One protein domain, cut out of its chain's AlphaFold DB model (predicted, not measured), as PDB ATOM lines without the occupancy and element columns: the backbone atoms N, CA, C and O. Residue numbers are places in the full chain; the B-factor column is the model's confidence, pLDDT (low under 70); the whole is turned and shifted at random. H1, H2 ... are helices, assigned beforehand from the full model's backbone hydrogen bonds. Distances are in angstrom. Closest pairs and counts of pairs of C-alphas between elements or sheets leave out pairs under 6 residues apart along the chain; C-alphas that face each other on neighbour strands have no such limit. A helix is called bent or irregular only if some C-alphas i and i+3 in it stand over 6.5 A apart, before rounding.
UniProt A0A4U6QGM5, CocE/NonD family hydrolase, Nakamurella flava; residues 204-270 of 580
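What this domain is: This is residues 204 to 270 of the 580 residues of the protein "CocE/NonD family hydrolase" of Nakamurella flava (UniProt A0A4U6QGM5). Two small helical layers face each other, the hairpin of H1 and H2 in one, H3 and H4 in the other. The link between them sticks out at residues 239 to 244, of which 239 belongs to H2. The printed part has 67 residues with four named helices, H1 to H4 in chain order, and no named strand; the class is all helix, with 28 residues, under half, in helices. It is compact, with a radius of gyration of the C-alphas of 11.5 A and spans of 32, 28 and 17 A.

Where its parts are: Find C-alpha 214 at (110.623, 166.196, 177.305); H1 runs from there to 224, 15.5 A. H2 is residues 234 to 239, 8.6 A; H3, 251 to 257, 9.8 A, is irregular, with C-alphas 252 and 255 7.6 A apart. H4, 265 to 268, 5.7 A, ends at (120.410, 166.377, 170.199).

How they stand to each other: Look at Trp 219 and Leu 235, the closest C-alphas, 5.8 A, where H1 and H2 touch, at a steep tilt of 39 degrees, opposite ways. H3 and H4 touch, closest at C-alphas 252 and 266, 4.8 A. H1 is close to H3 but not clearly touching, closest at C-alphas 222 and 255, 7.4 A. Every O i to N i+4 pair is within hydrogen-bond range in H2, 5 of 7 in H1 and 1 of 3 in H3, where 3 of 4 O i to N i+3 pairs are; H4 is too short for an O i to N i+4 pair.

The domain as a whole: The printed part has no cut, and its farthest C-alphas, Thr 209 and Ala 241, are 32.7 A apart. The link from H2 to H3 is long; pLDDT is under 70 at residues 232 to 234.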
ATOM      1  N   THR A 204     110.707 166.471 166.311       86.88
ATOM      2  CA  THR A 204     110.508 165.375 167.263       86.88
ATOM      3  C   THR A 204     110.665 165.848 168.707       86.88
ATOM      4  O   THR A 204     109.861 165.486 169.564       86.88
ATOM      5  N   ILE A 205     111.674 166.683 168.983       89.56
ATOM      6  CA  ILE A 205     112.075 167.042 170.354       89.56
ATOM      7  C   ILE A 205     111.748 168.489 170.748       89.56
ATOM      8  O   ILE A 205     112.022 168.875 171.882       89.56
ATOM      9  N   ARG A 206     111.173 169.315 169.864       89.69
ATOM     10  CA  ARG A 206     110.766 170.697 170.174       89.69
ATOM     11  C   ARG A 206     109.402 171.040 169.581       89.69
ATOM     12  O   ARG A 206     109.033 170.541 168.523       89.69
ATOM     13  N   GLU A 207     108.698 171.944 170.253       88.88
ATOM     14  CA  GLU A 207     107.579 172.682 169.667       88.88
ATOM     15  C   GLU A 207     108.041 173.588 168.513       88.88
ATOM     16  O   GLU A 207     109.221 173.962 168.466       88.88
ATOM     17  N   PRO A 208     107.125 174.044 167.633       84.81
ATOM     18  CA  PRO A 208     107.411 175.075 166.627       84.81
ATOM     19  C   PRO A 208     108.057 176.345 167.206       84.81
ATOM     20  O   PRO A 208     108.924 176.958 166.584       84.81
ATOM     21  N   THR A 209     107.700 176.709 168.441       87.19
ATOM     22  CA  THR A 209     108.269 177.839 169.199       87.19
ATOM     23  C   THR A 209     109.678 177.580 169.747       87.19
ATOM     24  O   THR A 209     110.351 178.505 170.203       87.19
ATOM     25  N   GLY A 210     110.142 176.329 169.711       87.44
ATOM     26  CA  GLY A 210     111.427 175.879 170.234       87.44
ATOM     27  C   GLY A 210     111.394 175.292 171.649       87.44
ATOM     28  O   GLY A 210     112.422 174.763 172.074       87.44
ATOM     29  N   VAL A 211     110.266 175.336 172.374       92.19
ATOM     30  CA  VAL A 211     110.150 174.742 173.726       92.19
ATOM     31  C   VAL A 211     110.416 173.223 173.667       92.19
ATOM     32  O   VAL A 211     109.913 172.572 172.751       92.19
ATOM     33  N   PRO A 212     111.211 172.622 174.578       93.19
ATOM     34  CA  PRO A 212     111.539 171.197 174.501       93.19
ATOM     35  C   PRO A 212     110.337 170.273 174.768       93.19
ATOM     36  O   PRO A 212     109.556 170.501 175.691       93.19
ATOM     37  N   ARG A 213     110.235 169.175 174.014       92.56
ATOM     38  CA  ARG A 213     109.290 168.063 174.219       92.56
ATOM     39  C   ARG A 213     109.973 166.968 175.042       92.56
ATOM     40  O   ARG A 213     110.534 166.019 174.488       92.56
ATOM     41  N   LEU A 214     109.967 167.119 176.369       93.31
ATOM     42  CA  LEU A 214     110.623 166.196 177.305       93.31
ATOM     43  C   LEU A 214     110.119 164.762 177.119       93.31
ATOM     44  O   LEU A 214     110.926 163.864 176.886       93.31
ATOM     45  N   LEU A 215     108.800 164.556 177.171       89.88
ATOM     46  CA  LEU A 215     108.209 163.218 177.085       89.88
ATOM     47  C   LEU A 215     108.561 162.508 175.766       89.88
ATOM     48  O   LEU A 215     108.875 161.321 175.779       89.88
ATOM     49  N   ALA A 216     108.577 163.232 174.642       88.62
ATOM     50  CA  ALA A 216     108.899 162.668 173.332       88.62
ATOM     51  C   ALA A 216     110.363 162.197 173.242       88.62
ATOM     52  O   ALA A 216     110.621 161.056 172.848       88.62
ATOM     53  N   HIS A 217     111.325 163.033 173.659       89.38
ATOM     54  CA  HIS A 217     112.749 162.665 173.637       89.38
ATOM     55  C   HIS A 217     113.073 161.566 174.654       89.38
ATOM     56  O   HIS A 217     113.759 160.597 174.325       89.38
ATOM     57  N   ALA A 218     112.518 161.665 175.868       88.25
ATOM     58  CA  ALA A 218     112.680 160.657 176.913       88.25
ATOM     59  C   ALA A 218     112.059 159.301 176.541       88.25
ATOM     60  O   ALA A 218     112.535 158.273 177.017       88.25
ATOM     61  N   TRP A 219     111.026 159.264 175.689       84.81
ATOM     62  CA  TRP A 219     110.443 158.012 175.199       84.81
ATOM     63  C   TRP A 219     111.233 157.437 174.018       84.81
ATOM     64  O   TRP A 219     111.605 156.259 174.028       84.81
ATOM     65  N   PHE A 220     111.533 158.256 173.004       87.12
ATOM     66  CA  PHE A 220     112.178 157.776 171.778       87.12
ATOM     67  C   PHE A 220     113.638 157.375 172.005       87.12
ATOM     68  O   PHE A 220     114.041 156.287 171.581       87.12
ATOM     69  N   TRP A 221     114.432 158.221 172.670       88.19
ATOM     70  CA  TRP A 221     115.888 158.069 172.683       88.19
ATOM     71  C   TRP A 221     116.387 156.862 173.490       88.19
ATOM     72  O   TRP A 221     117.191 156.099 172.956       88.19
ATOM     73  N   PRO A 222     115.896 156.578 174.711       86.00
ATOM     74  CA  PRO A 222     116.262 155.352 175.421       86.00
ATOM     75  C   PRO A 222     115.811 154.085 174.689       86.00
ATOM     76  O   PRO A 222     116.534 153.084 174.665       86.00
ATOM     77  N   SER A 223     114.653 154.137 174.030       85.50
ATOM     78  CA  SER A 223     114.069 152.994 173.325       85.50
ATOM     79  C   SER A 223     114.791 152.670 172.005       85.50
ATOM     80  O   SER A 223     114.977 151.492 171.691       85.50
ATOM     81  N   HIS A 224     115.229 153.687 171.248       87.56
ATOM     82  CA  HIS A 224     115.717 153.544 169.863       87.56
ATOM     83  C   HIS A 224     117.075 154.202 169.561       87.56
ATOM     84  O   HIS A 224     117.686 153.863 168.549       87.56
ATOM     85  N   GLY A 225     117.546 155.138 170.385       87.25
ATOM     86  CA  GLY A 225     118.769 155.910 170.161       87.25
ATOM     87  C   GLY A 225     120.058 155.144 170.472       87.25
ATOM     88  O   GLY A 225     120.091 154.269 171.341       87.25
ATOM     89  N   ASP A 226     121.122 155.509 169.755       88.19
ATOM     90  CA  ASP A 226     122.526 155.125 169.976       88.19
ATOM     91  C   ASP A 226     122.856 153.610 169.967       88.19
ATOM     92  O   ASP A 226     124.000 153.227 170.201       88.19
ATOM     93  N   THR A 227     121.901 152.724 169.648       87.75
ATOM     94  CA  THR A 227     122.117 151.265 169.553       87.75
ATOM     95  C   THR A 227     121.600 150.650 168.247       87.75
ATOM     96  O   THR A 227     120.604 151.127 167.701       87.75
ATOM     97  N   PRO A 228     122.182 149.528 167.771       89.62
ATOM     98  CA  PRO A 228     121.656 148.796 166.613       89.62
ATOM     99  C   PRO A 228     120.306 148.111 166.857       89.62
ATOM    100  O   PRO A 228     119.505 147.967 165.938       89.62
ATOM    101  N   LEU A 229     120.041 147.687 168.096       90.81
ATOM    102  CA  LEU A 229     118.788 147.049 168.505       90.81
ATOM    103  C   LEU A 229     118.004 147.973 169.452       90.81
ATOM    104  O   LEU A 229     118.622 148.719 170.220       90.81
ATOM    105  N   PRO A 230     116.658 147.965 169.413       86.69
ATOM    106  CA  PRO A 230     115.848 148.709 170.370       86.69
ATOM    107  C   PRO A 230     115.966 148.089 171.767       86.69
ATOM    108  O   PRO A 230     116.062 146.869 171.902       86.69
ATOM    109  N   ARG A 231     115.901 148.918 172.815       82.81
ATOM    110  CA  ARG A 231     115.951 148.442 174.212       82.81
ATOM    111  C   ARG A 231     114.586 147.938 174.730       82.81
ATOM    112  O   ARG A 231     114.521 147.370 175.814       82.81
ATOM    113  N   GLY A 232     113.515 148.101 173.946       68.81
ATOM    114  CA  GLY A 232     112.123 147.793 174.318       68.81
ATOM    115  C   GLY A 232     111.365 149.028 174.835       68.81
ATOM    116  O   GLY A 232     111.912 150.129 174.768       68.81
ATOM    117  N   PRO A 233     110.129 148.877 175.360       66.00
ATOM    118  CA  PRO A 233     109.355 149.960 175.980       66.00
ATOM    119  C   PRO A 233     109.897 150.274 177.387       66.00
ATOM    120  O   PRO A 233     109.222 150.111 178.402       66.00
ATOM    121  N   VAL A 234     111.174 150.657 177.438       66.69
ATOM    122  CA  VAL A 234     111.938 150.859 178.674       66.69
ATOM    123  C   VAL A 234     111.327 151.978 179.507       66.69
ATOM    124  O   VAL A 234     111.188 151.816 180.716       66.69
ATOM    125  N   LEU A 235     110.913 153.081 178.871       72.25
ATOM    126  CA  LEU A 235     110.357 154.216 179.602       72.25
ATOM    127  C   LEU A 235     109.047 153.849 180.310       72.25
ATOM    128  O   LEU A 235     108.945 154.096 181.502       72.25
ATOM    129  N   ASP A 236     108.078 153.227 179.634       75.12
ATOM    130  CA  ASP A 236     106.763 152.940 180.235       75.12
ATOM    131  C   ASP A 236     106.883 151.999 181.448       75.12
ATOM    132  O   ASP A 236     106.242 152.202 182.480       75.12
ATOM    133  N   ALA A 237     107.761 150.994 181.350       76.25
ATOM    134  CA  ALA A 237     108.050 150.074 182.447       76.25
ATOM    135  C   ALA A 237     108.794 150.753 183.611       76.25
ATOM    136  O   ALA A 237     108.514 150.438 184.769       76.25
ATOM    137  N   ILE A 238     109.715 151.682 183.327       76.50
ATOM    138  CA  ILE A 238     110.428 152.425 184.374       76.50
ATOM    139  C   ILE A 238     109.527 153.489 185.004       76.50
ATOM    140  O   ILE A 238     109.509 153.567 186.220       76.50
ATOM    141  N   LEU A 239     108.720 154.244 184.253       81.00
ATOM    142  CA  LEU A 239     107.781 155.229 184.816       81.00
ATOM    143  C   LEU A 239     106.728 154.584 185.726       81.00
ATOM    144  O   LEU A 239     106.311 155.192 186.705       81.00
ATOM    145  N   ALA A 240     106.333 153.338 185.449       82.12
ATOM    146  CA  ALA A 240     105.467 152.574 186.343       82.12
ATOM    147  C   ALA A 240     106.140 152.197 187.683       82.12
ATOM    148  O   ALA A 240     105.438 151.958 188.666       82.12
ATOM    149  N   ALA A 241     107.476 152.134 187.734       84.00
ATOM    150  CA  ALA A 241     108.261 151.819 188.934       84.00
ATOM    151  C   ALA A 241     108.847 153.068 189.628       84.00
ATOM    152  O   ALA A 241     108.979 153.096 190.849       84.00
ATOM    153  N   GLU A 242     109.171 154.103 188.854       86.75
ATOM    154  CA  GLU A 242     109.759 155.382 189.252       86.75
ATOM    155  C   GLU A 242     108.983 156.548 188.593       86.75
ATOM    156  O   GLU A 242     109.480 157.164 187.644       86.75
ATOM    157  N   PRO A 243     107.771 156.895 189.074       85.69
ATOM    158  CA  PRO A 243     106.950 157.952 188.465       85.69
ATOM    159  C   PRO A 243     107.639 159.323 188.412       85.69
ATOM    160  O   PRO A 243     107.409 160.114 187.499       85.69
ATOM    161  N   ASP A 244     108.531 159.587 189.368       88.69
ATOM    162  CA  ASP A 244     109.299 160.827 189.474       88.69
ATOM    163  C   ASP A 244     110.582 160.851 188.619       88.69
ATOM    164  O   ASP A 244     111.324 161.830 188.677       88.69
ATOM    165  N   LEU A 245     110.859 159.829 187.795       90.25
ATOM    166  CA  LEU A 245     112.051 159.776 186.931       90.25
ATOM    167  C   LEU A 245     112.240 161.064 186.108       90.25
ATOM    168  O   LEU A 245     113.342 161.608 186.041       90.25
ATOM    169  N   LEU A 246     111.166 161.579 185.499       92.88
ATOM    170  CA  LEU A 246     111.216 162.781 184.653       92.88
ATOM    171  C   LEU A 246     111.389 164.084 185.457       92.88
ATOM    172  O   LEU A 246     111.546 165.150 184.865       92.88
ATOM    173  N   ARG A 247     111.402 164.019 186.798       94.25
ATOM    174  CA  ARG A 247     111.834 165.125 187.668       94.25
ATOM    175  C   ARG A 247     113.359 165.197 187.829       94.25
ATOM    176  O   ARG A 247     113.831 166.080 188.544       94.25
ATOM    177  N   HIS A 248     114.131 164.295 187.220       94.44
ATOM    178  CA  HIS A 248     115.589 164.361 187.273       94.44
ATOM    179  C   HIS A 248     116.121 165.692 186.710       94.44
ATOM    180  O   HIS A 248     115.601 166.208 185.720       94.44
ATOM    181  N   LEU A 249     117.154 166.233 187.358       94.75
ATOM    182  CA  LEU A 249     117.870 167.436 186.943       94.75
ATOM    183  C   LEU A 249     119.388 167.187 187.033       94.75
ATOM    184  O   LEU A 249     119.826 166.588 188.021       94.75
ATOM    185  N   PRO A 250     120.179 167.684 186.066       95.25
ATOM    186  CA  PRO A 250     119.713 168.338 184.844       95.25
ATOM    187  C   PRO A 250     119.084 167.311 183.883       95.25
ATOM    188  O   PRO A 250     119.435 166.134 183.887       95.25
ATOM    189  N   VAL A 251     118.126 167.732 183.054       94.50
ATOM    190  CA  VAL A 251     117.391 166.813 182.157       94.50
ATOM    191  C   VAL A 251     118.329 166.110 181.170       94.50
ATOM    192  O   VAL A 251     118.086 164.959 180.811       94.50
ATOM    193  N   VAL A 252     119.417 166.766 180.749       93.12
ATOM    194  CA  VAL A 252     120.445 166.162 179.881       93.12
ATOM    195  C   VAL A 252     121.111 164.912 180.473       93.12
ATOM    196  O   VAL A 252     121.524 164.051 179.697       93.12
ATOM    197  N   ASP A 253     121.133 164.762 181.802       93.06
ATOM    198  CA  ASP A 253     121.760 163.633 182.508       93.06
ATOM    199  C   ASP A 253     120.782 162.470 182.779       93.06
ATOM    200  O   ASP A 253     121.164 161.429 183.323       93.06
ATOM    201  N   LEU A 254     119.525 162.579 182.319       91.00
ATOM    202  CA  LEU A 254     118.506 161.526 182.427       91.00
ATOM    203  C   LEU A 254     118.981 160.116 181.983       91.00
ATOM    204  O   LEU A 254     118.611 159.153 182.661       91.00
ATOM    205  N   PRO A 255     119.815 159.934 180.933       88.50
ATOM    206  CA  PRO A 255     120.375 158.624 180.584       88.50
ATOM    207  C   PRO A 255     121.179 157.969 181.712       88.50
ATOM    208  O   PRO A 255     121.051 156.766 181.943       88.50
ATOM    209  N   ALA A 256     121.952 158.758 182.468       87.88
ATOM    210  CA  ALA A 256     122.721 158.260 183.603       87.88
ATOM    211  C   ALA A 256     121.792 157.793 184.734       87.88
ATOM    212  O   ALA A 256     122.021 156.734 185.320       87.88
ATOM    213  N   ARG A 257     120.688 158.516 184.988       86.19
ATOM    214  CA  ARG A 257     119.658 158.100 185.960       86.19
ATOM    215  C   ARG A 257     118.886 156.847 185.526       86.19
ATOM    216  O   ARG A 257     118.472 156.069 186.386       86.19
ATOM    217  N   LEU A 258     118.717 156.655 184.220       81.81
ATOM    218  CA  LEU A 258     118.151 155.455 183.595       81.81
ATOM    219  C   LEU A 258     119.126 154.261 183.557       81.81
ATOM    220  O   LEU A 258     118.707 153.149 183.241       81.81
ATOM    221  N   GLY A 259     120.418 154.469 183.839       83.12
ATOM    222  CA  GLY A 259     121.449 153.434 183.720       83.12
ATOM    223  C   GLY A 259     121.720 152.988 182.276       83.12
ATOM    224  O   GLY A 259     122.148 151.855 182.059       83.12
ATOM    225  N   VAL A 260     121.453 153.850 181.287       82.31
ATOM    226  CA  VAL A 260     121.633 153.558 179.858       82.31
ATOM    227  C   VAL A 260     122.663 154.489 179.229       82.31
ATOM    228  O   VAL A 260     122.606 155.706 179.388       82.31
ATOM    229  N   ASP A 261     123.585 153.912 178.462       85.69
ATOM    230  CA  ASP A 261     124.517 154.688 177.647       85.69
ATOM    231  C   ASP A 261     123.789 155.244 176.410       85.69
ATOM    232  O   ASP A 261     123.253 154.475 175.599       85.69
ATOM    233  N   LEU A 262     123.711 156.574 176.324       88.69
ATOM    234  CA  LEU A 262     123.081 157.352 175.248       88.69
ATOM    235  C   LEU A 262     123.922 158.613 174.965       88.69
ATOM    236  O   LEU A 262     123.503 159.730 175.297       88.69
ATOM    237  N   PRO A 263     125.129 158.470 174.392       88.69
ATOM    238  CA  PRO A 263     126.087 159.565 174.268       88.69
ATOM    239  C   PRO A 263     125.584 160.730 173.407       88.69
ATOM    240  O   PRO A 263     126.085 161.844 173.555       88.69
ATOM    241  N   SER A 264     124.588 160.526 172.530       89.12
ATOM    242  CA  SER A 264     124.031 161.629 171.740       89.12
ATOM    243  C   SER A 264     122.822 162.319 172.388       89.12
ATOM    244  O   SER A 264     122.468 163.411 171.947       89.12
ATOM    245  N   PHE A 265     122.236 161.765 173.463       90.00
ATOM    246  CA  PHE A 265     121.005 162.269 174.101       90.00
ATOM    247  C   PHE A 265     121.050 163.764 174.426       90.00
ATOM    248  O   PHE A 265     120.146 164.504 174.040       90.00
ATOM    249  N   ALA A 266     122.111 164.202 175.113       89.19
ATOM    250  CA  ALA A 266     122.325 165.600 175.472       89.19
ATOM    251  C   ALA A 266     122.606 166.462 174.228       89.19
ATOM    252  O   ALA A 266     122.066 167.558 174.082       89.19
ATOM    253  N   GLY A 267     123.403 165.938 173.291       86.19
ATOM    254  CA  GLY A 267     123.797 166.626 172.062       86.19
ATOM    255  C   GLY A 267     122.627 166.963 171.134       86.19
ATOM    256  O   GLY A 267     122.639 168.031 170.520       86.19
ATOM    257  N   ARG A 268     121.585 166.117 171.060       85.50
ATOM    258  CA  ARG A 268     120.410 166.377 170.199       85.50
ATOM    259  C   ARG A 268     119.701 167.676 170.541       85.50
ATOM    260  O   ARG A 268     119.233 168.352 169.635       85.50
ATOM    261  N   TRP A 269     119.686 168.079 171.807       83.69
ATOM    262  CA  TRP A 269     119.052 169.330 172.211       83.69
ATOM    263  C   TRP A 269     119.675 170.574 171.565       83.69
ATOM    264  O   TRP A 269     118.977 171.574 171.404       83.69
ATOM    265  N   SER A 270     120.937 170.522 171.126       75.56
ATOM    266  CA  SER A 270     121.578 171.640 170.419       75.56
ATOM    267  C   SER A 270     120.933 171.985 169.065       75.56
ATOM    268  O   SER A 270     121.181 173.073 168.534       75.56
TER     269      SER A 270